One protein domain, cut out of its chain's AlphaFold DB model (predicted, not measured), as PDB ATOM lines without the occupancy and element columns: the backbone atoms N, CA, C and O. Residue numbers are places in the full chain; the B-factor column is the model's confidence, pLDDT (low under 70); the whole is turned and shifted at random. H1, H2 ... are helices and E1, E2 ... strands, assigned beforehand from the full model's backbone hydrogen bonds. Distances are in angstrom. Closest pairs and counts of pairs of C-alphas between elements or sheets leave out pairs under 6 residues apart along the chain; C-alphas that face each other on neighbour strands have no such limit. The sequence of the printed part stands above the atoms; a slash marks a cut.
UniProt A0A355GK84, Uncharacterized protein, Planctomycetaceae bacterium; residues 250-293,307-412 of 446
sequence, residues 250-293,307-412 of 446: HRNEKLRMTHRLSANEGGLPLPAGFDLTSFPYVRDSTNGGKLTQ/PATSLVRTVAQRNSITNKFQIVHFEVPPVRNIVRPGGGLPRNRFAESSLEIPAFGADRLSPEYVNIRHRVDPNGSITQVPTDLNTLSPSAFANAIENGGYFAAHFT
ATOM      1  N   HIS A 250      91.068 199.877 181.673       96.25
ATOM      2  CA  HIS A 250      91.907 201.019 182.014       96.25
ATOM      3  C   HIS A 250      93.076 200.589 182.888       96.25
ATOM      4  O   HIS A 250      92.983 199.634 183.661       96.25
ATOM      5  N   ARG A 251      94.186 201.318 182.774       94.31
ATOM      6  CA  ARG A 251      95.434 201.051 183.481       94.31
ATOM      7  C   ARG A 251      96.120 202.351 183.895       94.31
ATOM      8  O   ARG A 251      96.114 203.342 183.179       94.31
ATOM      9  N   ASN A 252      96.739 202.345 185.069       93.00
ATOM     10  CA  ASN A 252      97.664 203.372 185.531       93.00
ATOM     11  C   ASN A 252      98.967 202.696 185.961       93.00
ATOM     12  O   ASN A 252      98.972 201.794 186.802       93.00
ATOM     13  N   GLU A 253     100.074 203.166 185.388       92.44
ATOM     14  CA  GLU A 253     101.426 202.700 185.709       92.44
ATOM     15  C   GLU A 253     102.357 203.828 186.164       92.44
ATOM     16  O   GLU A 253     103.571 203.645 186.201       92.44
ATOM     17  N   LYS A 254     101.837 205.014 186.494       89.94
ATOM     18  CA  LYS A 254     102.674 206.208 186.698       89.94
ATOM     19  C   LYS A 254     103.720 206.012 187.792       89.94
ATOM     20  O   LYS A 254     104.873 206.386 187.600       89.94
ATOM     21  N   LEU A 255     103.329 205.381 188.901       91.25
ATOM     22  CA  LEU A 255     104.248 205.021 189.983       91.25
ATOM     23  C   LEU A 255     105.252 203.949 189.548       91.25
ATOM     24  O   LEU A 255     106.425 204.030 189.888       91.25
ATOM     25  N   ARG A 256     104.829 202.947 188.769       92.31
ATOM     26  CA  ARG A 256     105.762 201.959 188.212       92.31
ATOM     27  C   ARG A 256     106.815 202.633 187.332       92.31
ATOM     28  O   ARG A 256     107.989 202.278 187.423       92.31
ATOM     29  N   MET A 257     106.417 203.593 186.493       89.75
ATOM     30  CA  MET A 257     107.322 204.243 185.540       89.75
ATOM     31  C   MET A 257     108.442 205.040 186.216       89.75
ATOM     32  O   MET A 257     109.559 205.027 185.702       89.75
ATOM     33  N   THR A 258     108.210 205.637 187.394       89.31
ATOM     34  CA  THR A 258     109.252 206.400 188.113       89.31
ATOM     35  C   THR A 258     110.427 205.542 188.586       89.31
ATOM     36  O   THR A 258     111.512 206.072 188.828       89.31
ATOM     37  N   HIS A 259     110.240 204.222 188.679       91.19
ATOM     38  CA  HIS A 259     111.253 203.265 189.135       91.19
ATOM     39  C   HIS A 259     111.845 202.388 188.026       91.19
ATOM     40  O   HIS A 259     112.675 201.529 188.312       91.19
ATOM     41  N   ARG A 260     111.416 202.552 186.764       86.44
ATOM     42  CA  ARG A 260     111.946 201.735 185.654       86.44
ATOM     43  C   ARG A 260     113.341 202.162 185.209       86.44
ATOM     44  O   ARG A 260     114.069 201.343 184.659       86.44
ATOM     45  N   LEU A 261     113.689 203.428 185.414       80.44
ATOM     46  CA  LEU A 261     114.994 203.960 185.046       80.44
ATOM     47  C   LEU A 261     116.023 203.636 186.124       80.44
ATOM     48  O   LEU A 261     115.725 203.696 187.320       80.44
ATOM     49  N   SER A 262     117.257 203.344 185.713       79.12
ATOM     50  CA  SER A 262     118.344 203.189 186.673       79.12
ATOM     51  C   SER A 262     118.672 204.528 187.340       79.12
ATOM     52  O   SER A 262     118.441 205.606 186.784       79.12
ATOM     53  N   ALA A 263     119.289 204.487 188.524       78.12
ATOM     54  CA  ALA A 263     119.751 205.706 189.184       78.12
ATOM     55  C   ALA A 263     120.733 206.504 188.308       78.12
ATOM     56  O   ALA A 263     120.761 207.728 188.397       78.12
ATOM     57  N   ASN A 264     121.533 205.856 187.460       75.19
ATOM     58  CA  ASN A 264     122.492 206.548 186.593       75.19
ATOM     59  C   ASN A 264     121.809 207.305 185.447       75.19
ATOM     60  O   ASN A 264     122.334 208.308 184.977       75.19
ATOM     61  N   GLU A 265     120.610 206.875 185.062       74.94
ATOM     62  CA  GLU A 265     119.769 207.516 184.048       74.94
ATOM     63  C   GLU A 265     118.787 208.523 184.661       74.94
ATOM     64  O   GLU A 265     117.857 208.957 183.997       74.94
ATOM     65  N   GLY A 266     118.956 208.887 185.938       74.81
ATOM     66  CA  GLY A 266     118.066 209.824 186.631       74.81
ATOM     67  C   GLY A 266     116.794 209.197 187.213       74.81
ATOM     68  O   GLY A 266     115.924 209.932 187.673       74.81
ATOM     69  N   GLY A 267     116.694 207.865 187.236       79.81
ATOM     70  CA  GLY A 267     115.605 207.134 187.878       79.81
ATOM     71  C   GLY A 267     115.687 207.063 189.401       79.81
ATOM     72  O   GLY A 267     116.699 207.418 190.016       79.81
ATOM     73  N   LEU A 268     114.607 206.564 190.006       88.62
ATOM     74  CA  LEU A 268     114.506 206.309 191.439       88.62
ATOM     75  C   LEU A 268     114.625 204.811 191.735       88.62
ATOM     76  O   LEU A 268     113.734 204.055 191.339       88.62
ATOM     77  N   PRO A 269     115.653 204.364 192.478       89.75
ATOM     78  CA  PRO A 269     115.697 202.995 192.972       89.75
ATOM     79  C   PRO A 269     114.423 202.648 193.742       89.75
ATOM     80  O   PRO A 269     113.945 203.433 194.563       89.75
ATOM     81  N   LEU A 270     113.879 201.465 193.480       91.62
ATOM     82  CA  LEU A 270     112.790 200.919 194.276       91.62
ATOM     83  C   LEU A 270     113.331 200.493 195.650       91.62
ATOM     84  O   LEU A 270     114.291 199.715 195.691       91.62
ATOM     85  N   PRO A 271     112.725 200.921 196.772       91.69
ATOM     86  CA  PRO A 271     113.098 200.380 198.071       91.69
ATOM     87  C   PRO A 271     112.862 198.870 198.151       91.69
ATOM     88  O   PRO A 271     111.873 198.339 197.639       91.69
ATOM     89  N   ALA A 272     113.775 198.175 198.827       92.50
ATOM     90  CA  ALA A 272     113.739 196.726 198.924       92.50
ATOM     91  C   ALA A 272     112.421 196.227 199.542       92.50
ATOM     92  O   ALA A 272     111.937 196.748 200.549       92.50
ATOM     93  N   GLY A 273     111.860 195.180 198.942       94.50
ATOM     94  CA  GLY A 273     110.663 194.505 199.428       94.50
ATOM     95  C   GLY A 273     109.334 195.012 198.859       94.50
ATOM     96  O   GLY A 273     108.324 194.338 199.070       94.50
ATOM     97  N   PHE A 274     109.313 196.127 198.122       96.06
ATOM     98  CA  PHE A 274     108.158 196.522 197.306       96.06
ATOM     99  C   PHE A 274     108.115 195.762 195.969       96.06
ATOM    100  O   PHE A 274     109.147 195.349 195.444       96.06
ATOM    101  N   ASP A 275     106.916 195.595 195.414       94.69
ATOM    102  CA  ASP A 275     106.648 194.905 194.149       94.69
ATOM    103  C   ASP A 275     106.067 195.876 193.109       94.69
ATOM    104  O   ASP A 275     104.927 196.329 193.225       94.69
ATOM    105  N   LEU A 276     106.853 196.155 192.064       93.75
ATOM    106  CA  LEU A 276     106.500 197.055 190.960       93.75
ATOM    107  C   LEU A 276     105.406 196.532 190.028       93.75
ATOM    108  O   LEU A 276     104.936 197.286 189.178       93.75
ATOM    109  N   THR A 277     105.045 195.255 190.127       92.69
ATOM    110  CA  THR A 277     104.035 194.621 189.268       92.69
ATOM    111  C   THR A 277     102.652 194.573 189.907       92.69
ATOM    112  O   THR A 277     101.671 194.297 189.220       92.69
ATOM    113  N   SER A 278     102.570 194.915 191.192       91.19
ATOM    114  CA  SER A 278     101.349 194.866 191.988       91.19
ATOM    115  C   SER A 278     100.856 196.262 192.371       91.19
ATOM    116  O   SER A 278     101.580 197.261 192.298       91.19
ATOM    117  N   PHE A 279      99.611 196.329 192.849       89.94
ATOM    118  CA  PHE A 279      99.071 197.530 193.482       89.94
ATOM    119  C   PHE A 279     100.032 198.035 194.581       89.94
ATOM    120  O   PHE A 279     100.496 197.223 195.390       89.94
ATOM    121  N   PRO A 280     100.328 199.349 194.664       92.00
ATOM    122  CA  PRO A 280      99.734 200.454 193.902       92.00
ATOM    123  C   PRO A 280     100.533 200.889 192.658       92.00
ATOM    124  O   PRO A 280     100.150 201.868 192.022       92.00
ATOM    125  N   TYR A 281     101.639 200.220 192.316       93.25
ATOM    126  CA  TYR A 281     102.503 200.621 191.195       93.25
ATOM    127  C   TYR A 281     101.865 200.357 189.832       93.25
ATOM    128  O   TYR A 281     102.048 201.146 188.903       93.25
ATOM    129  N   VAL A 282     101.102 199.266 189.744       92.56
ATOM    130  CA  VAL A 282     100.210 198.955 188.629       92.56
ATOM    131  C   VAL A 282      98.792 198.887 189.164       92.56
ATOM    132  O   VAL A 282      98.511 198.187 190.137       92.56
ATOM    133  N   ARG A 283      97.893 199.617 188.516       92.38
ATOM    134  CA  ARG A 283      96.458 199.594 188.786       92.38
ATOM    135  C   ARG A 283      95.749 199.379 187.467       92.38
ATOM    136  O   ARG A 283      96.070 200.075 186.513       92.38
ATOM    137  N   ASP A 284      94.814 198.449 187.413       92.31
ATOM    138  CA  ASP A 284      93.985 198.235 186.233       92.31
ATOM    139  C   ASP A 284      92.571 197.790 186.616       92.31
ATOM    140  O   ASP A 284      92.305 197.505 187.790       92.31
ATOM    141  N   SER A 285      91.677 197.722 185.627       89.75
ATOM    142  CA  SER A 285      90.275 197.326 185.817       89.75
ATOM    143  C   SER A 285      90.099 195.920 186.419       89.75
ATOM    144  O   SER A 285      89.019 195.591 186.904       89.75
ATOM    145  N   THR A 286      91.140 195.076 186.436       84.94
ATOM    146  CA  THR A 286      91.062 193.672 186.885       84.94
ATOM    147  C   THR A 286      91.681 193.420 188.260       84.94
ATOM    148  O   THR A 286      91.320 192.453 188.929       84.94
ATOM    149  N   ASN A 287      92.587 194.282 188.726       79.31
ATOM    150  CA  ASN A 287      93.401 194.032 189.921       79.31
ATOM    151  C   ASN A 287      92.938 194.782 191.184       79.31
ATOM    152  O   ASN A 287      93.710 194.987 192.122       79.31
ATOM    153  N   GLY A 288      91.666 195.186 191.227       64.56
ATOM    154  CA  GLY A 288      91.080 195.910 192.361       64.56
ATOM    155  C   GLY A 288      91.323 197.422 192.327       64.56
ATOM    156  O   GLY A 288      90.833 198.142 193.202       64.56
ATOM    157  N   GLY A 289      92.014 197.927 191.300       63.88
ATOM    158  CA  GLY A 289      92.001 199.336 190.944       63.88
ATOM    159  C   GLY A 289      90.628 199.713 190.398       63.88
ATOM    160  O   GLY A 289      90.433 199.711 189.194       63.88
ATOM    161  N   LYS A 290      89.673 200.048 191.272       78.75
ATOM    162  CA  LYS A 290      88.410 200.695 190.876       78.75
ATOM    163  C   LYS A 290      88.720 202.083 190.307       78.75
ATOM    164  O   LYS A 290      88.671 203.070 191.032       78.75
ATOM    165  N   LEU A 291      89.196 202.120 189.065       90.44
ATOM    166  CA  LEU A 291      89.557 203.332 188.335       90.44
ATOM    167  C   LEU A 291      88.299 203.951 187.738       90.44
ATOM    168  O   LEU A 291      88.036 205.134 187.924       90.44
ATOM    169  N   THR A 292      87.483 203.110 187.108       93.94
ATOM    170  CA  THR A 292      86.305 203.534 186.371       93.94
ATOM    171  C   THR A 292      85.208 202.487 186.428       93.94
ATOM    172  O   THR A 292      85.432 201.343 186.829       93.94
ATOM    173  N   GLN A 293      84.016 202.889 186.009       94.69
ATOM    174  CA  GLN A 293      82.887 202.006 185.773       94.69
ATOM    175  C   GLN A 293      82.118 202.447 184.530       94.69
ATOM    176  O   GLN A 293      82.014 203.638 184.219       94.69
ATOM    177  N   PRO A 307      84.734 208.110 191.957       93.00
ATOM    178  CA  PRO A 307      85.045 209.242 192.818       93.00
ATOM    179  C   PRO A 307      85.894 208.815 194.019       93.00
ATOM    180  O   PRO A 307      85.496 207.946 194.799       93.00
ATOM    181  N   ALA A 308      87.029 209.478 194.220       89.38
ATOM    182  CA  ALA A 308      87.895 209.237 195.370       89.38
ATOM    183  C   ALA A 308      87.617 210.209 196.522       89.38
ATOM    184  O   ALA A 308      87.071 211.290 196.341       89.38
ATOM    185  N   THR A 309      88.046 209.870 197.738       88.88
ATOM    186  CA  THR A 309      87.939 210.791 198.887       88.88
ATOM    187  C   THR A 309      88.827 212.031 198.739       88.88
ATOM    188  O   THR A 309      88.506 213.087 199.273       88.88
ATOM    189  N   SER A 310      89.931 211.908 197.998       90.31
ATOM    190  CA  SER A 310      90.847 212.988 197.633       90.31
ATOM    191  C   SER A 310      91.396 212.731 196.232       90.31
ATOM    192  O   SER A 310      91.636 211.576 195.867       90.31
ATOM    193  N   LEU A 311      91.649 213.805 195.477       90.31
ATOM    194  CA  LEU A 311      92.270 213.732 194.149       90.31
ATOM    195  C   LEU A 311      93.668 213.114 194.195       90.31
ATOM    196  O   LEU A 311      94.066 212.416 193.269       90.31
ATOM    197  N   VAL A 312      94.408 213.394 195.268       91.00
ATOM    198  CA  VAL A 312      95.779 212.931 195.471       91.00
ATOM    199  C   VAL A 312      95.898 212.380 196.884       91.00
ATOM    200  O   VAL A 312      95.402 212.982 197.840       91.00
ATOM    201  N   ARG A 313      96.534 211.218 197.027       92.00
ATOM    202  CA  ARG A 313      96.669 210.532 198.318       92.00
ATOM    203  C   ARG A 313      97.910 209.657 198.369       92.00
ATOM    204  O   ARG A 313      98.398 209.200 197.335       92.00
ATOM    205  N   THR A 314      98.397 209.410 199.578       93.88
ATOM    206  CA  THR A 314      99.393 208.367 199.815       93.88
ATOM    207  C   THR A 314      98.769 206.993 199.587       93.88
ATOM    208  O   THR A 314      97.559 206.794 199.720       93.88
ATOM    209  N   VAL A 315      99.609 206.037 199.218       91.62
ATOM    210  CA  VAL A 315      99.230 204.635 199.024       91.62
ATOM    211  C   VAL A 315     100.217 203.746 199.749       91.62
ATOM    212  O   VAL A 315     101.358 204.142 199.966       91.62
ATOM    213  N   ALA A 316      99.779 202.552 200.133       94.25
ATOM    214  CA  ALA A 316     100.598 201.597 200.859       94.25
ATOM    215  C   ALA A 316     100.658 200.257 200.126       94.25
ATOM    216  O   ALA A 316      99.713 199.866 199.442       94.25
ATOM    217  N   GLN A 317     101.762 199.545 200.315       94.50
ATOM    218  CA  GLN A 317     101.941 198.171 199.866       94.50
ATOM    219  C   GLN A 317     102.515 197.349 201.018       94.50
ATOM    220  O   GLN A 317     103.231 197.866 201.881       94.50
ATOM    221  N   ARG A 318     102.185 196.058 201.052       94.88
ATOM    222  CA  ARG A 318     102.819 195.116 201.969       94.88
ATOM    223  C   ARG A 318     104.256 194.883 201.518       94.88
ATOM    224  O   ARG A 318     104.480 194.325 200.451       94.88
ATOM    225  N   ASN A 319     105.215 195.298 202.333       94.88
ATOM    226  CA  ASN A 319     106.623 195.062 202.067       94.88
ATOM    227  C   ASN A 319     106.965 193.597 202.385       94.88
ATOM    228  O   ASN A 319     106.669 193.105 203.475       94.88
ATOM    229  N   SER A 320     107.569 192.895 201.428       96.25
ATOM    230  CA  SER A 320     107.887 191.464 201.538       96.25
ATOM    231  C   SER A 320     109.025 191.151 202.515       96.25
ATOM    232  O   SER A 320     109.072 190.044 203.043       96.25
ATOM    233  N   ILE A 321     109.900 192.116 202.810       94.31
ATOM    234  CA  ILE A 321     111.014 191.956 203.752       94.31
ATOM    235  C   ILE A 321     110.547 192.238 205.178       94.31
ATOM    236  O   ILE A 321     110.783 191.443 206.085       94.31
ATOM    237  N   THR A 322     109.865 193.365 205.397       90.88
ATOM    238  CA  THR A 322     109.426 193.757 206.748       90.88
ATOM    239  C   THR A 322     108.105 193.111 207.156       90.88
ATOM    240  O   THR A 322     107.736 193.158 208.329       90.88
ATOM    241  N   ASN A 323     107.384 192.511 206.202       91.62
ATOM    242  CA  ASN A 323     106.078 191.878 206.378       91.62
ATOM    243  C   ASN A 323     104.977 192.843 206.877       91.62
ATOM    244  O   ASN A 323     103.929 192.403 207.359       91.62
ATOM    245  N   LYS A 324     105.204 194.160 206.759       91.81
ATOM    246  CA  LYS A 324     104.299 195.237 207.186       91.81
ATOM    247  C   LYS A 324     103.731 195.978 205.981       91.81
ATOM    248  O   LYS A 324     104.386 196.092 204.948       91.81
ATOM    249  N   PHE A 325     102.527 196.526 206.128       93.38
ATOM    250  CA  PHE A 325     102.059 197.558 205.207       93.38
ATOM    251  C   PHE A 325     102.808 198.853 205.493       93.38
ATOM    252  O   PHE A 325     102.842 199.314 206.632       93.38
ATOM    253  N   GLN A 326     103.411 199.418 204.456       95.00
ATOM    254  CA  GLN A 326     104.166 200.661 204.520       95.00
ATOM    255  C   GLN A 326     103.623 201.605 203.456       95.00
ATOM    256  O   GLN A 326     103.272 201.151 202.365       95.00
ATOM    257  N   ILE A 327     103.570 202.907 203.757       96.38
ATOM    258  CA  ILE A 327     103.367 203.916 202.710       96.38
ATOM    259  C   ILE A 327     104.450 203.700 201.659       96.38
ATOM    260  O   ILE A 327     105.621 203.570 202.006       96.38
ATOM    261  N   VAL A 328     104.062 203.642 200.390       95.62
ATOM    262  CA  VAL A 328     105.001 203.565 199.279       95.62
ATOM    263  C   VAL A 328     105.815 204.851 199.251       95.62
ATOM    264  O   VAL A 328     105.269 205.956 199.263       95.62
ATOM    265  N   HIS A 329     107.130 204.699 199.256       95.56
ATOM    266  CA  HIS A 329     108.080 205.787 199.413       95.56
ATOM    267  C   HIS A 329     109.314 205.537 198.556       95.56
ATOM    268  O   HIS A 329     109.486 204.459 197.993       95.56
ATOM    269  N   PHE A 330     110.183 206.533 198.490       95.19
ATOM    270  CA  PHE A 330     111.503 206.429 197.888       95.19
ATOM    271  C   PHE A 330     112.481 207.296 198.672       95.19
ATOM    272  O   PHE A 330     112.090 208.283 199.302       95.19
ATOM    273  N   GLU A 331     113.754 206.921 198.654       95.38
ATOM    274  CA  GLU A 331     114.804 207.767 199.204       95.38
ATOM    275  C   GLU A 331     115.087 208.908 198.227       95.38
ATOM    276  O   GLU A 331     115.357 208.685 197.044       95.38
ATOM    277  N   VAL A 332     115.000 210.144 198.711       94.12
ATOM    278  CA  VAL A 332     115.289 211.320 197.895       94.12
ATOM    279  C   VAL A 332     116.798 211.385 197.661       94.12
ATOM    280  O   VAL A 332     117.547 211.549 198.626       94.12
ATOM    281  N   PRO A 333     117.282 211.298 196.408       92.19
ATOM    282  CA  PRO A 333     118.710 211.404 196.145       92.19
ATOM    283  C   PRO A 333     119.190 212.833 196.426       92.19
ATOM    284  O   PRO A 333     118.414 213.772 196.202       92.19
ATOM    285  N   PRO A 334     120.462 213.038 196.816       92.12
ATOM    286  CA  PRO A 334     121.045 214.374 196.860       92.12
ATOM    287  C   PRO A 334     120.931 215.063 195.497       92.12
ATOM    288  O   PRO A 334     120.731 214.430 194.445       92.12
ATOM    289  N   VAL A 335     121.057 216.385 195.508       89.88
ATOM    290  CA  VAL A 335     121.200 217.143 194.269       89.88
ATOM    291  C   VAL A 335     122.471 216.682 193.575       89.88
ATOM    292  O   VAL A 335     123.553 216.657 194.152       89.88
ATOM    293  N   ARG A 336     122.333 216.291 192.313       85.12
ATOM    294  CA  ARG A 336     123.456 215.843 191.493       85.12
ATOM    295  C   ARG A 336     123.223 216.196 190.046       85.12
ATOM    296  O   ARG A 336     122.080 216.422 189.631       85.12
ATOM    297  N   ASN A 337     124.309 216.171 189.283       79.75
ATOM    298  CA  ASN A 337     124.203 216.361 187.857       79.75
ATOM    299  C   ASN A 337     123.704 215.092 187.149       79.75
ATOM    300  O   ASN A 337     124.091 213.987 187.529       79.75
ATOM    301  N   ILE A 338     122.847 215.250 186.139       73.88
ATOM    302  CA  ILE A 338     122.333 214.159 185.299       73.88
ATOM    303  C   ILE A 338     122.751 214.370 183.846       73.88
ATOM    304  O   ILE A 338     122.689 215.481 183.318       73.88
ATOM    305  N   VAL A 339     123.183 213.292 183.195       66.81
ATOM    306  CA  VAL A 339     123.516 213.307 181.768       66.81
ATOM    307  C   VAL A 339     122.219 213.149 180.977       66.81
ATOM    308  O   VAL A 339     121.514 212.159 181.149       66.81
ATOM    309  N   ARG A 340     121.897 214.121 180.114       65.62
ATOM    310  CA  ARG A 340     120.717 214.071 179.237       65.62
ATOM    311  C   ARG A 340     121.123 213.692 177.813       65.62
ATOM    312  O   ARG A 340     121.890 214.445 177.203       65.62
ATOM    313  N   PRO A 341     120.582 212.607 177.239       54.97
ATOM    314  CA  PRO A 341     120.642 212.390 175.799       54.97
ATOM    315  C   PRO A 341     119.828 213.501 175.106       54.97
ATOM    316  O   PRO A 341     118.603 213.448 175.086       54.97
ATOM    317  N   GLY A 342     120.498 214.549 174.608       55.91
ATOM    318  CA  GLY A 342     119.861 215.675 173.895       55.91
ATOM    319  C   GLY A 342     120.063 217.080 174.487       55.91
ATOM    320  O   GLY A 342     119.597 218.045 173.891       55.91
ATOM    321  N   GLY A 343     120.787 217.225 175.607       56.72
ATOM    322  CA  GLY A 343     121.012 218.523 176.270       56.72
ATOM    323  C   GLY A 343     119.854 218.977 177.180       56.72
ATOM    324  O   GLY A 343     118.726 218.507 177.064       56.72
ATOM    325  N   GLY A 344     120.142 219.848 178.155       56.41
ATOM    326  CA  GLY A 344     119.181 220.367 179.147       56.41
ATOM    327  C   GLY A 344     119.813 220.604 180.527       56.41
ATOM    328  O   GLY A 344     121.003 220.349 180.706       56.41
ATOM    329  N   LEU A 345     119.036 221.127 181.488       55.53
ATOM    330  CA  LEU A 345     119.529 221.566 182.806       55.53
ATOM    331  C   LEU A 345     120.364 220.478 183.507       55.53
ATOM    332  O   LEU A 345     119.957 219.311 183.513       55.53
ATOM    333  N   PRO A 346     121.493 220.851 184.143       63.34
ATOM    334  CA  PRO A 346     122.491 219.886 184.568       63.34
ATOM    335  C   PRO A 346     122.060 219.065 185.777       63.34
ATOM    336  O   PRO A 346     122.725 218.083 186.031       63.34
ATOM    337  N   ARG A 347     120.985 219.409 186.506       78.12
ATOM    338  CA  ARG A 347     120.634 218.827 187.817       78.12
ATOM    339  C   ARG A 347     119.386 217.941 187.767       78.12
ATOM    340  O   ARG A 347     118.475 218.205 186.994       78.12
ATOM    341  N   ASN A 348     119.287 216.968 188.675       83.75
ATOM    342  CA  ASN A 348     118.071 216.175 188.947       83.75
ATOM    343  C   ASN A 348     116.968 216.963 189.692       83.75
ATOM    344  O   ASN A 348     116.261 216.410 190.538       83.75
ATOM    345  N   ARG A 349     116.858 218.273 189.459       86.88
ATOM    346  CA  ARG A 349     115.898 219.153 190.132       86.88
ATOM    347  C   ARG A 349     115.259 220.091 189.130       86.88
ATOM    348  O   ARG A 349     115.968 220.780 188.398       86.88
ATOM    349  N   PHE A 350     113.941 220.210 189.226       80.69
ATOM    350  CA  PHE A 350     113.174 221.256 188.570       80.69
ATOM    351  C   PHE A 350     112.683 222.273 189.593       80.69
ATOM    352  O   PHE A 350     112.216 221.892 190.671       80.69
ATOM    353  N   ALA A 351     112.817 223.562 189.257       76.44
ATOM    354  CA  ALA A 351     112.455 224.686 190.129       76.44
ATOM    355  C   ALA A 351     112.915 224.480 191.592       76.44
ATOM    356  O   ALA A 351     112.183 224.770 192.537       76.44
ATOM    357  N   GLU A 352     114.102 223.882 191.758       77.12
ATOM    358  CA  GLU A 352     114.803 223.611 193.026       77.12
ATOM    359  C   GLU A 352     114.107 222.675 194.021       77.12
ATOM    360  O   GLU A 352     114.670 222.372 195.064       77.12
ATOM    361  N   SER A 353     112.906 222.182 193.727       79.81
ATOM    362  CA  SER A 353     112.003 221.695 194.780       79.81
ATOM    363  C   SER A 353     111.110 220.520 194.362       79.81
ATOM    364  O   SER A 353     110.294 220.044 195.159       79.81
ATOM    365  N   SER A 354     111.305 220.036 193.135       86.00
ATOM    366  CA  SER A 354     110.758 218.792 192.599       86.00
ATOM    367  C   SER A 354     111.883 217.958 192.002       86.00
ATOM    368  O   SER A 354     112.810 218.499 191.390       86.00
ATOM    369  N   LEU A 355     111.806 216.639 192.171       88.69
ATOM    370  CA  LEU A 355     112.702 215.728 191.469       88.69
ATOM    371  C   LEU A 355     112.241 215.633 190.019       88.69
ATOM    372  O   LEU A 355     111.065 215.378 189.775       88.69
ATOM    373  N   GLU A 356     113.157 215.836 189.082       86.94
ATOM    374  CA  GLU A 356     112.881 215.677 187.656       86.94
ATOM    375  C   GLU A 356     113.295 214.276 187.197       86.94
ATOM    376  O   GLU A 356     114.417 213.846 187.479       86.94
ATOM    377  N   ILE A 357     112.408 213.585 186.480       84.69
ATOM    378  CA  ILE A 357     112.725 212.353 185.757       84.69
ATOM    379  C   ILE A 357     113.002 212.724 184.293       84.69
ATOM    380  O   ILE A 357     112.149 213.354 183.656       84.69
ATOM    381  N   PRO A 358     114.177 212.375 183.741       76.94
ATOM    382  CA  PRO A 358     114.566 212.816 182.409       76.94
ATOM    383  C   PRO A 358     113.700 212.203 181.301       76.94
ATOM    384  O   PRO A 358     113.202 211.082 181.407       76.94
ATOM    385  N   ALA A 359     113.551 212.960 180.213       77.69
ATOM    386  CA  ALA A 359     112.981 212.485 178.956       77.69
ATOM    387  C   ALA A 359     114.031 211.721 178.125       77.69
ATOM    388  O   ALA A 359     115.235 211.939 178.282       77.69
ATOM    389  N   PHE A 360     113.566 210.876 177.204       71.38
ATOM    390  CA  PHE A 360     114.404 210.158 176.242       71.38
ATOM    391  C   PHE A 360     114.111 210.688 174.839       71.38
ATOM    392  O   PHE A 360     113.140 210.291 174.200       71.38
ATOM    393  N   GLY A 361     114.935 211.625 174.363       73.56
ATOM    394  CA  GLY A 361     114.655 212.331 173.113       73.56
ATOM    395  C   GLY A 361     113.363 213.149 173.212       73.56
ATOM    396  O   GLY A 361     113.227 213.980 174.110       73.56
ATOM    397  N   ALA A 362     112.423 212.916 172.293       71.12
ATOM    398  CA  ALA A 362     111.101 213.549 172.307       71.12
ATOM    399  C   ALA A 362     110.094 212.836 173.231       71.12
ATOM    400  O   ALA A 362     109.024 213.383 173.506       71.12
ATOM    401  N   ASP A 363     110.437 211.646 173.734       72.31
ATOM    402  CA  ASP A 363     109.504 210.780 174.440       72.31
ATOM    403  C   ASP A 363     109.622 210.918 175.959       72.31
ATOM    404  O   ASP A 363     110.709 210.989 176.547       72.31
ATOM    405  N   ARG A 364     108.466 210.902 176.625       77.50
ATOM    406  CA  ARG A 364     108.369 210.864 178.087       77.50
ATOM    407  C   ARG A 364     107.769 209.543 178.523       77.50
ATOM    408  O   ARG A 364     106.561 209.347 178.484       77.50
ATOM    409  N   LEU A 365     108.642 208.652 178.977       75.44
ATOM    410  CA  LEU A 365     108.260 207.324 179.452       75.44
ATOM    411  C   LEU A 365     107.800 207.330 180.920       75.44
ATOM    412  O   LEU A 365     107.306 206.328 181.411       75.44
ATOM    413  N   SER A 366     107.962 208.435 181.646       82.19
ATOM    414  CA  SER A 366     107.637 208.557 183.071       82.19
ATOM    415  C   SER A 366     107.072 209.950 183.360       82.19
ATOM    416  O   SER A 366     107.343 210.877 182.588       82.19
ATOM    417  N   PRO A 367     106.317 210.140 184.463       84.19
ATOM    418  CA  PRO A 367     106.012 211.475 184.960       84.19
ATOM    419  C   PRO A 367     107.274 212.335 185.042       84.19
ATOM    420  O   PRO A 367     108.290 211.884 185.565       84.19
ATOM    421  N   GLU A 368     107.191 213.565 184.535       84.38
ATOM    422  CA  GLU A 368     108.329 214.489 184.480       84.38
ATOM    423  C   GLU A 368     108.810 214.903 185.875       84.38
ATOM    424  O   GLU A 368     110.006 215.086 186.087       84.38
ATOM    425  N   TYR A 369     107.891 215.012 186.839       86.94
ATOM    426  CA  TYR A 369     108.196 215.478 188.186       86.94
ATOM    427  C   TYR A 369     107.667 214.528 189.255       86.94
ATOM    428  O   TYR A 369     106.530 214.057 189.180       86.94
ATOM    429  N   VAL A 370     108.466 214.323 190.303       90.38
ATOM    430  CA  VAL A 370     108.085 213.585 191.512       90.38
ATOM    431  C   VAL A 370     108.148 214.520 192.719       90.38
ATOM    432  O   VAL A 370     109.090 215.302 192.886       90.38
ATOM    433  N   ASN A 371     107.120 214.460 193.568       91.62
ATOM    434  CA  ASN A 371     107.082 215.234 194.802       91.62
ATOM    435  C   ASN A 371     108.131 214.708 195.792       91.62
ATOM    436  O   ASN A 371     108.136 213.526 196.114       91.62
ATOM    437  N   ILE A 372     108.977 215.603 196.301       93.75
ATOM    438  CA  ILE A 372     109.999 215.290 197.313       93.75
ATOM    439  C   ILE A 372     109.791 216.063 198.618       93.75
ATOM    440  O   ILE A 372     110.650 216.038 199.490       93.75
ATOM    441  N   ARG A 373     108.677 216.785 198.770       94.50
ATOM    442  CA  ARG A 373     108.465 217.712 199.898       94.50
ATOM    443  C   ARG A 373     107.660 217.115 201.047       94.50
ATOM    444  O   ARG A 373     107.491 217.771 202.064       94.50
ATOM    445  N   HIS A 374     107.174 215.889 200.898       95.69
ATOM    446  CA  HIS A 374     106.363 215.207 201.902       95.69
ATOM    447  C   HIS A 374     107.127 214.012 202.454       95.69
ATOM    448  O   HIS A 374     107.130 212.929 201.863       95.69
ATOM    449  N   ARG A 375     107.806 214.230 203.579       96.69
ATOM    450  CA  ARG A 375     108.640 213.223 204.231       96.69
ATOM    451  C   ARG A 375     107.785 212.230 205.014       96.69
ATOM    452  O   ARG A 375     106.836 212.624 205.685       96.69
ATOM    453  N   VAL A 376     108.163 210.959 204.984       97.00
ATOM    454  CA  VAL A 376     107.541 209.884 205.769       97.00
ATOM    455  C   VAL A 376     108.588 209.096 206.548       97.00
ATOM    456  O   VAL A 376     109.762 209.059 206.179       97.00
ATOM    457  N   ASP A 377     108.155 208.462 207.634       94.81
ATOM    458  CA  ASP A 377     108.906 207.399 208.292       94.81
ATOM    459  C   ASP A 377     108.550 206.058 207.620       94.81
ATOM    460  O   ASP A 377     107.384 205.644 207.687       94.81
ATOM    461  N   PRO A 378     109.506 205.346 206.991       91.56
ATOM    462  CA  PRO A 378     109.249 204.051 206.354       91.56
ATOM    463  C   PRO A 378     108.779 202.966 207.341       91.56
ATOM    464  O   PRO A 378     108.197 201.963 206.925       91.56
ATOM    465  N   ASN A 379     109.004 203.157 208.644       90.25
ATOM    466  CA  ASN A 379     108.541 202.265 209.709       90.25
ATOM    467  C   ASN A 379     107.302 202.790 210.448       90.25
ATOM    468  O   ASN A 379     106.790 202.104 211.338       90.25
ATOM    469  N   GLY A 380     106.824 203.982 210.087       89.50
ATOM    470  CA  GLY A 380     105.659 204.617 210.687       89.50
ATOM    471  C   GLY A 380     104.336 203.959 210.287       89.50
ATOM    472  O   GLY A 380     104.269 203.095 209.410       89.50
ATOM    473  N   SER A 381     103.248 204.395 210.926       90.50
ATOM    474  CA  SER A 381     101.889 203.951 210.580       90.50
ATOM    475  C   SER A 381     101.546 204.273 209.119       90.50
ATOM    476  O   SER A 381     101.961 205.305 208.595       90.50
ATOM    477  N   ILE A 382     100.706 203.456 208.475       91.62
ATOM    478  CA  ILE A 382     100.149 203.773 207.144       91.62
ATOM    479  C   ILE A 382      99.211 204.985 207.154       91.62
ATOM    480  O   ILE A 382      98.949 205.572 206.112       91.62
ATOM    481  N   THR A 383      98.712 205.357 208.331       90.88
ATOM    482  CA  THR A 383      97.872 206.541 208.542       90.88
ATOM    483  C   THR A 383      98.687 207.770 208.932       90.88
ATOM    484  O   THR A 383      98.102 208.784 209.307       90.88
ATOM    485  N   GLN A 384     100.023 207.680 208.925       93.31
ATOM    486  CA  GLN A 384     100.861 208.840 209.210       93.31
ATOM    487  C   GLN A 384     100.572 209.944 208.190       93.31
ATOM    488  O   GLN A 384     100.416 209.686 206.993       93.31
ATOM    489  N   VAL A 385     100.529 211.179 208.671       92.94
ATOM    490  CA  VAL A 385     100.492 212.350 207.801       92.94
ATOM    491  C   VAL A 385     101.937 212.661 207.416       92.94
ATOM    492  O   VAL A 385     102.761 212.834 208.319       92.94
ATOM    493  N   PRO A 386     102.281 212.712 206.116       95.31
ATOM    494  CA  PRO A 386     103.618 213.109 205.708       95.31
ATOM    495  C   PRO A 386     103.987 214.479 206.283       95.31
ATOM    496  O   PRO A 386     103.187 215.412 206.261       95.31
ATOM    497  N   THR A 387     105.213 214.607 206.779       96.19
ATOM    498  CA  THR A 387     105.746 215.890 207.242       96.19
ATOM    499  C   THR A 387     105.999 216.786 206.034       96.19
ATOM    500  O   THR A 387     106.843 216.466 205.192       96.19
ATOM    501  N   ASP A 388     105.269 217.897 205.948       95.50
ATOM    502  CA  ASP A 388     105.429 218.891 204.889       95.50
ATOM    503  C   ASP A 388     106.681 219.744 205.135       95.50
ATOM    504  O   ASP A 388     106.740 220.556 206.064       95.50
ATOM    505  N   LEU A 389     107.688 219.574 204.279       95.38
ATOM    506  CA  LEU A 389     108.939 220.321 204.353       95.38
ATOM    507  C   LEU A 389     108.751 221.820 204.078       95.38
ATOM    508  O   LEU A 389     109.605 222.599 204.491       95.38
ATOM    509  N   ASN A 390     107.648 222.254 203.453       93.00
ATOM    510  CA  ASN A 390     107.368 223.683 203.255       93.00
ATOM    511  C   ASN A 390     107.140 224.431 204.587       93.00
ATOM    512  O   ASN A 390     107.144 225.658 204.606       93.00
ATOM    513  N   THR A 391     106.954 223.711 205.699       95.75
ATOM    514  CA  THR A 391     106.841 224.296 207.048       95.75
ATOM    515  C   THR A 391     108.193 224.643 207.679       95.75
ATOM    516  O   THR A 391     108.244 225.315 208.710       95.75
ATOM    517  N   LEU A 392     109.301 224.190 207.080       95.31
ATOM    518  CA  LEU A 392     110.650 224.493 207.545       95.31
ATOM    519  C   LEU A 392     111.046 225.937 207.211       95.31
ATOM    520  O   LEU A 392     110.531 226.555 206.282       95.31
ATOM    521  N   SER A 393     112.043 226.457 207.934       96.94
ATOM    522  CA  SER A 393     112.704 227.701 207.523       96.94
ATOM    523  C   SER A 393     113.345 227.544 206.131       96.94
ATOM    524  O   SER A 393     113.770 226.435 205.793       96.94
ATOM    525  N   PRO A 394     113.491 228.622 205.336       94.44
ATOM    526  CA  PRO A 394     114.056 228.536 203.986       94.44
ATOM    527  C   PRO A 394     115.421 227.837 203.917       94.44
ATOM    528  O   PRO A 394     115.656 227.035 203.016       94.44
ATOM    529  N   SER A 395     116.306 228.080 204.890       95.38
ATOM    530  CA  SER A 395     117.624 227.435 204.949       95.38
ATOM    531  C   SER A 395     117.530 225.948 205.294       95.38
ATOM    532  O   SER A 395     118.217 225.133 204.686       95.38
ATOM    533  N   ALA A 396     116.662 225.569 206.234       95.62
ATOM    534  CA  ALA A 396     116.433 224.166 206.574       95.62
ATOM    535  C   ALA A 396     115.766 223.398 205.421       95.62
ATOM    536  O   ALA A 396     116.140 222.257 205.156       95.62
ATOM    537  N   PHE A 397     114.828 224.031 204.711       94.75
ATOM    538  CA  PHE A 397     114.221 223.479 203.503       94.75
ATOM    539  C   PHE A 397     115.270 223.248 202.410       94.75
ATOM    540  O   PHE A 397     115.407 222.124 201.933       94.75
ATOM    541  N   ALA A 398     116.056 224.275 202.067       92.69
ATOM    542  CA  ALA A 398     117.113 224.169 201.062       92.69
ATOM    543  C   ALA A 398     118.119 223.062 201.412       92.69
ATOM    544  O   ALA A 398     118.368 222.185 200.589       92.69
ATOM    545  N   ASN A 399     118.593 223.027 202.663       94.38
ATOM    546  CA  ASN A 399     119.501 221.984 203.142       94.38
ATOM    547  C   ASN A 399     118.900 220.577 203.031       94.38
ATOM    548  O   ASN A 399     119.612 219.638 202.680       94.38
ATOM    549  N   ALA A 400     117.610 220.406 203.332       94.69
ATOM    550  CA  ALA A 400     116.955 219.109 203.199       94.69
ATOM    551  C   ALA A 400     116.896 218.667 201.728       94.69
ATOM    552  O   ALA A 400     117.286 217.544 201.410       94.69
ATOM    553  N   ILE A 401     116.456 219.549 200.824       93.00
ATOM    554  CA  ILE A 401     116.334 219.229 199.395       93.00
ATOM    555  C   ILE A 401     117.703 218.994 198.736       93.00
ATOM    556  O   ILE A 401     117.810 218.130 197.858       93.00
ATOM    557  N   GLU A 402     118.729 219.746 199.143       92.50
ATOM    558  CA  GLU A 402     120.092 219.642 198.615       92.50
ATOM    559  C   GLU A 402     120.752 218.317 199.003       92.50
ATOM    560  O   GLU A 402     121.242 217.592 198.135       92.50
ATOM    561  N   ASN A 403     120.685 217.963 200.288       94.19
ATOM    562  CA  ASN A 403     121.339 216.766 200.811       94.19
ATOM    563  C   ASN A 403     120.559 215.472 200.532       94.19
ATOM    564  O   ASN A 403     121.168 214.412 200.413       94.19
ATOM    565  N   GLY A 404     119.228 215.528 200.405       94.44
ATOM    566  CA  GLY A 404     118.413 214.319 200.258       94.44
ATOM    567  C   GLY A 404     118.546 213.378 201.466       94.44
ATOM    568  O   GLY A 404     118.639 213.830 202.607       94.44
ATOM    569  N   GLY A 405     118.511 212.063 201.228       95.06
ATOM    570  CA  GLY A 405     118.723 211.020 202.248       95.06
ATOM    571  C   GLY A 405     117.537 210.778 203.190       95.06
ATOM    572  O   GLY A 405     117.640 210.038 204.165       95.06
ATOM    573  N   TYR A 406     116.396 211.412 202.926       96.00
ATOM    574  CA  TYR A 406     115.138 211.152 203.621       96.00
ATOM    575  C   TYR A 406     114.160 210.423 202.698       96.00
ATOM    576  O   TYR A 406     114.280 210.470 201.473       96.00
ATOM    577  N   PHE A 407     113.154 209.778 203.287       96.50
ATOM    578  CA  PHE A 407     112.112 209.088 202.534       96.50
ATOM    579  C   PHE A 407     110.952 210.032 202.231       96.50
ATOM    580  O   PHE A 407     110.344 210.588 203.148       96.50
ATOM    581  N   ALA A 408     110.648 210.218 200.949       96.19
ATOM    582  CA  ALA A 408     109.474 210.950 200.492       96.19
ATOM    583  C   ALA A 408     108.345 209.978 200.136       96.19
ATOM    584  O   ALA A 408     108.592 208.890 199.617       96.19
ATOM    585  N   ALA A 409     107.103 210.371 200.415       95.75
ATOM    586  CA  ALA A 409     105.938 209.590 200.024       95.75
ATOM    587  C   ALA A 409     105.726 209.637 198.506       95.75
ATOM    588  O   ALA A 409     105.808 210.701 197.889       95.75
ATOM    589  N   HIS A 410     105.342 208.505 197.921       94.19
ATOM    590  CA  HIS A 410     104.648 208.521 196.643       94.19
ATOM    591  C   HIS A 410     103.180 208.885 196.838       94.19
ATOM    592  O   HIS A 410     102.528 208.501 197.813       94.19
ATOM    593  N   PHE A 411     102.653 209.591 195.845       92.12
ATOM    594  CA  PHE A 411     101.248 209.930 195.755       92.12
ATOM    595  C   PHE A 411     100.646 209.300 194.507       92.12
ATOM    596  O   PHE A 411     101.268 209.307 193.446       92.12
ATOM    597  N   THR A 412      99.423 208.799 194.632       90.00
ATOM    598  CA  THR A 412      98.602 208.416 193.484       90.00
ATOM    599  C   THR A 412      97.486 209.430 193.293       90.00
ATOM    600  O   THR A 412      96.963 209.990 194.259       90.00
TER     601      THR A 412
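AT A GLANCE: This is residues 250 to 293 and 307 to 412 of the 446 residues of an uncharacterized protein of Planctomycetaceae bacterium (UniProt A0A355GK84). With little regular structure, long loops and three small two-stranded antiparallel sheets, E2-E3, E4-E7 and E5-E6, make a rounded body; E4 and E6 lie near its middle, H2 and E1 far out. The 150 printed residues hold E1, H1, E2, E3, E4, E5, E6, H2, E7 in this order, class mixed, with 36 residues in named elements. It is compact, radius of gyration of the C-alphas 15.8 A, spans 41 by 38 by 32 A.

HOW THE PARTS SIT: Look first at E4, residues 329 to 331, antiparallel to E7, residues 407 to 409: N 408 and O 330 are 2.9 A apart. E3, residues 325 to 327, runs on into E4 at 63 degrees and forms a hairpin with E2, residues 316 to 318; N 317 and O 326 are 3.0 A apart. In the hairpin of E5, residues 354 to 356, and E6, residues 369 to 371, N 370 and O 355 are 2.9 A apart. H1, residues 254 to 258, and H2, residues 394 to 403, are apart; in both, every O i to N i+4 pair is within hydrogen-bond range.

IN THESE COORDINATES: Find C-alpha 250 at (91.907, 201.019, 182.014), where E1, residues 250 to 252, begins. H2 runs 14.2 A from C-alpha 394 at (114.056, 228.536, 203.986).

THE WHOLE: Residues 294 to 306 are not printed; C-alphas 293 and 307 are 10.3 A apart. Links E4 to E5, E5 to E6 and E6 to H2 are long. Look for pLDDT under 70 at residues 288 to 289 and 339 to 346.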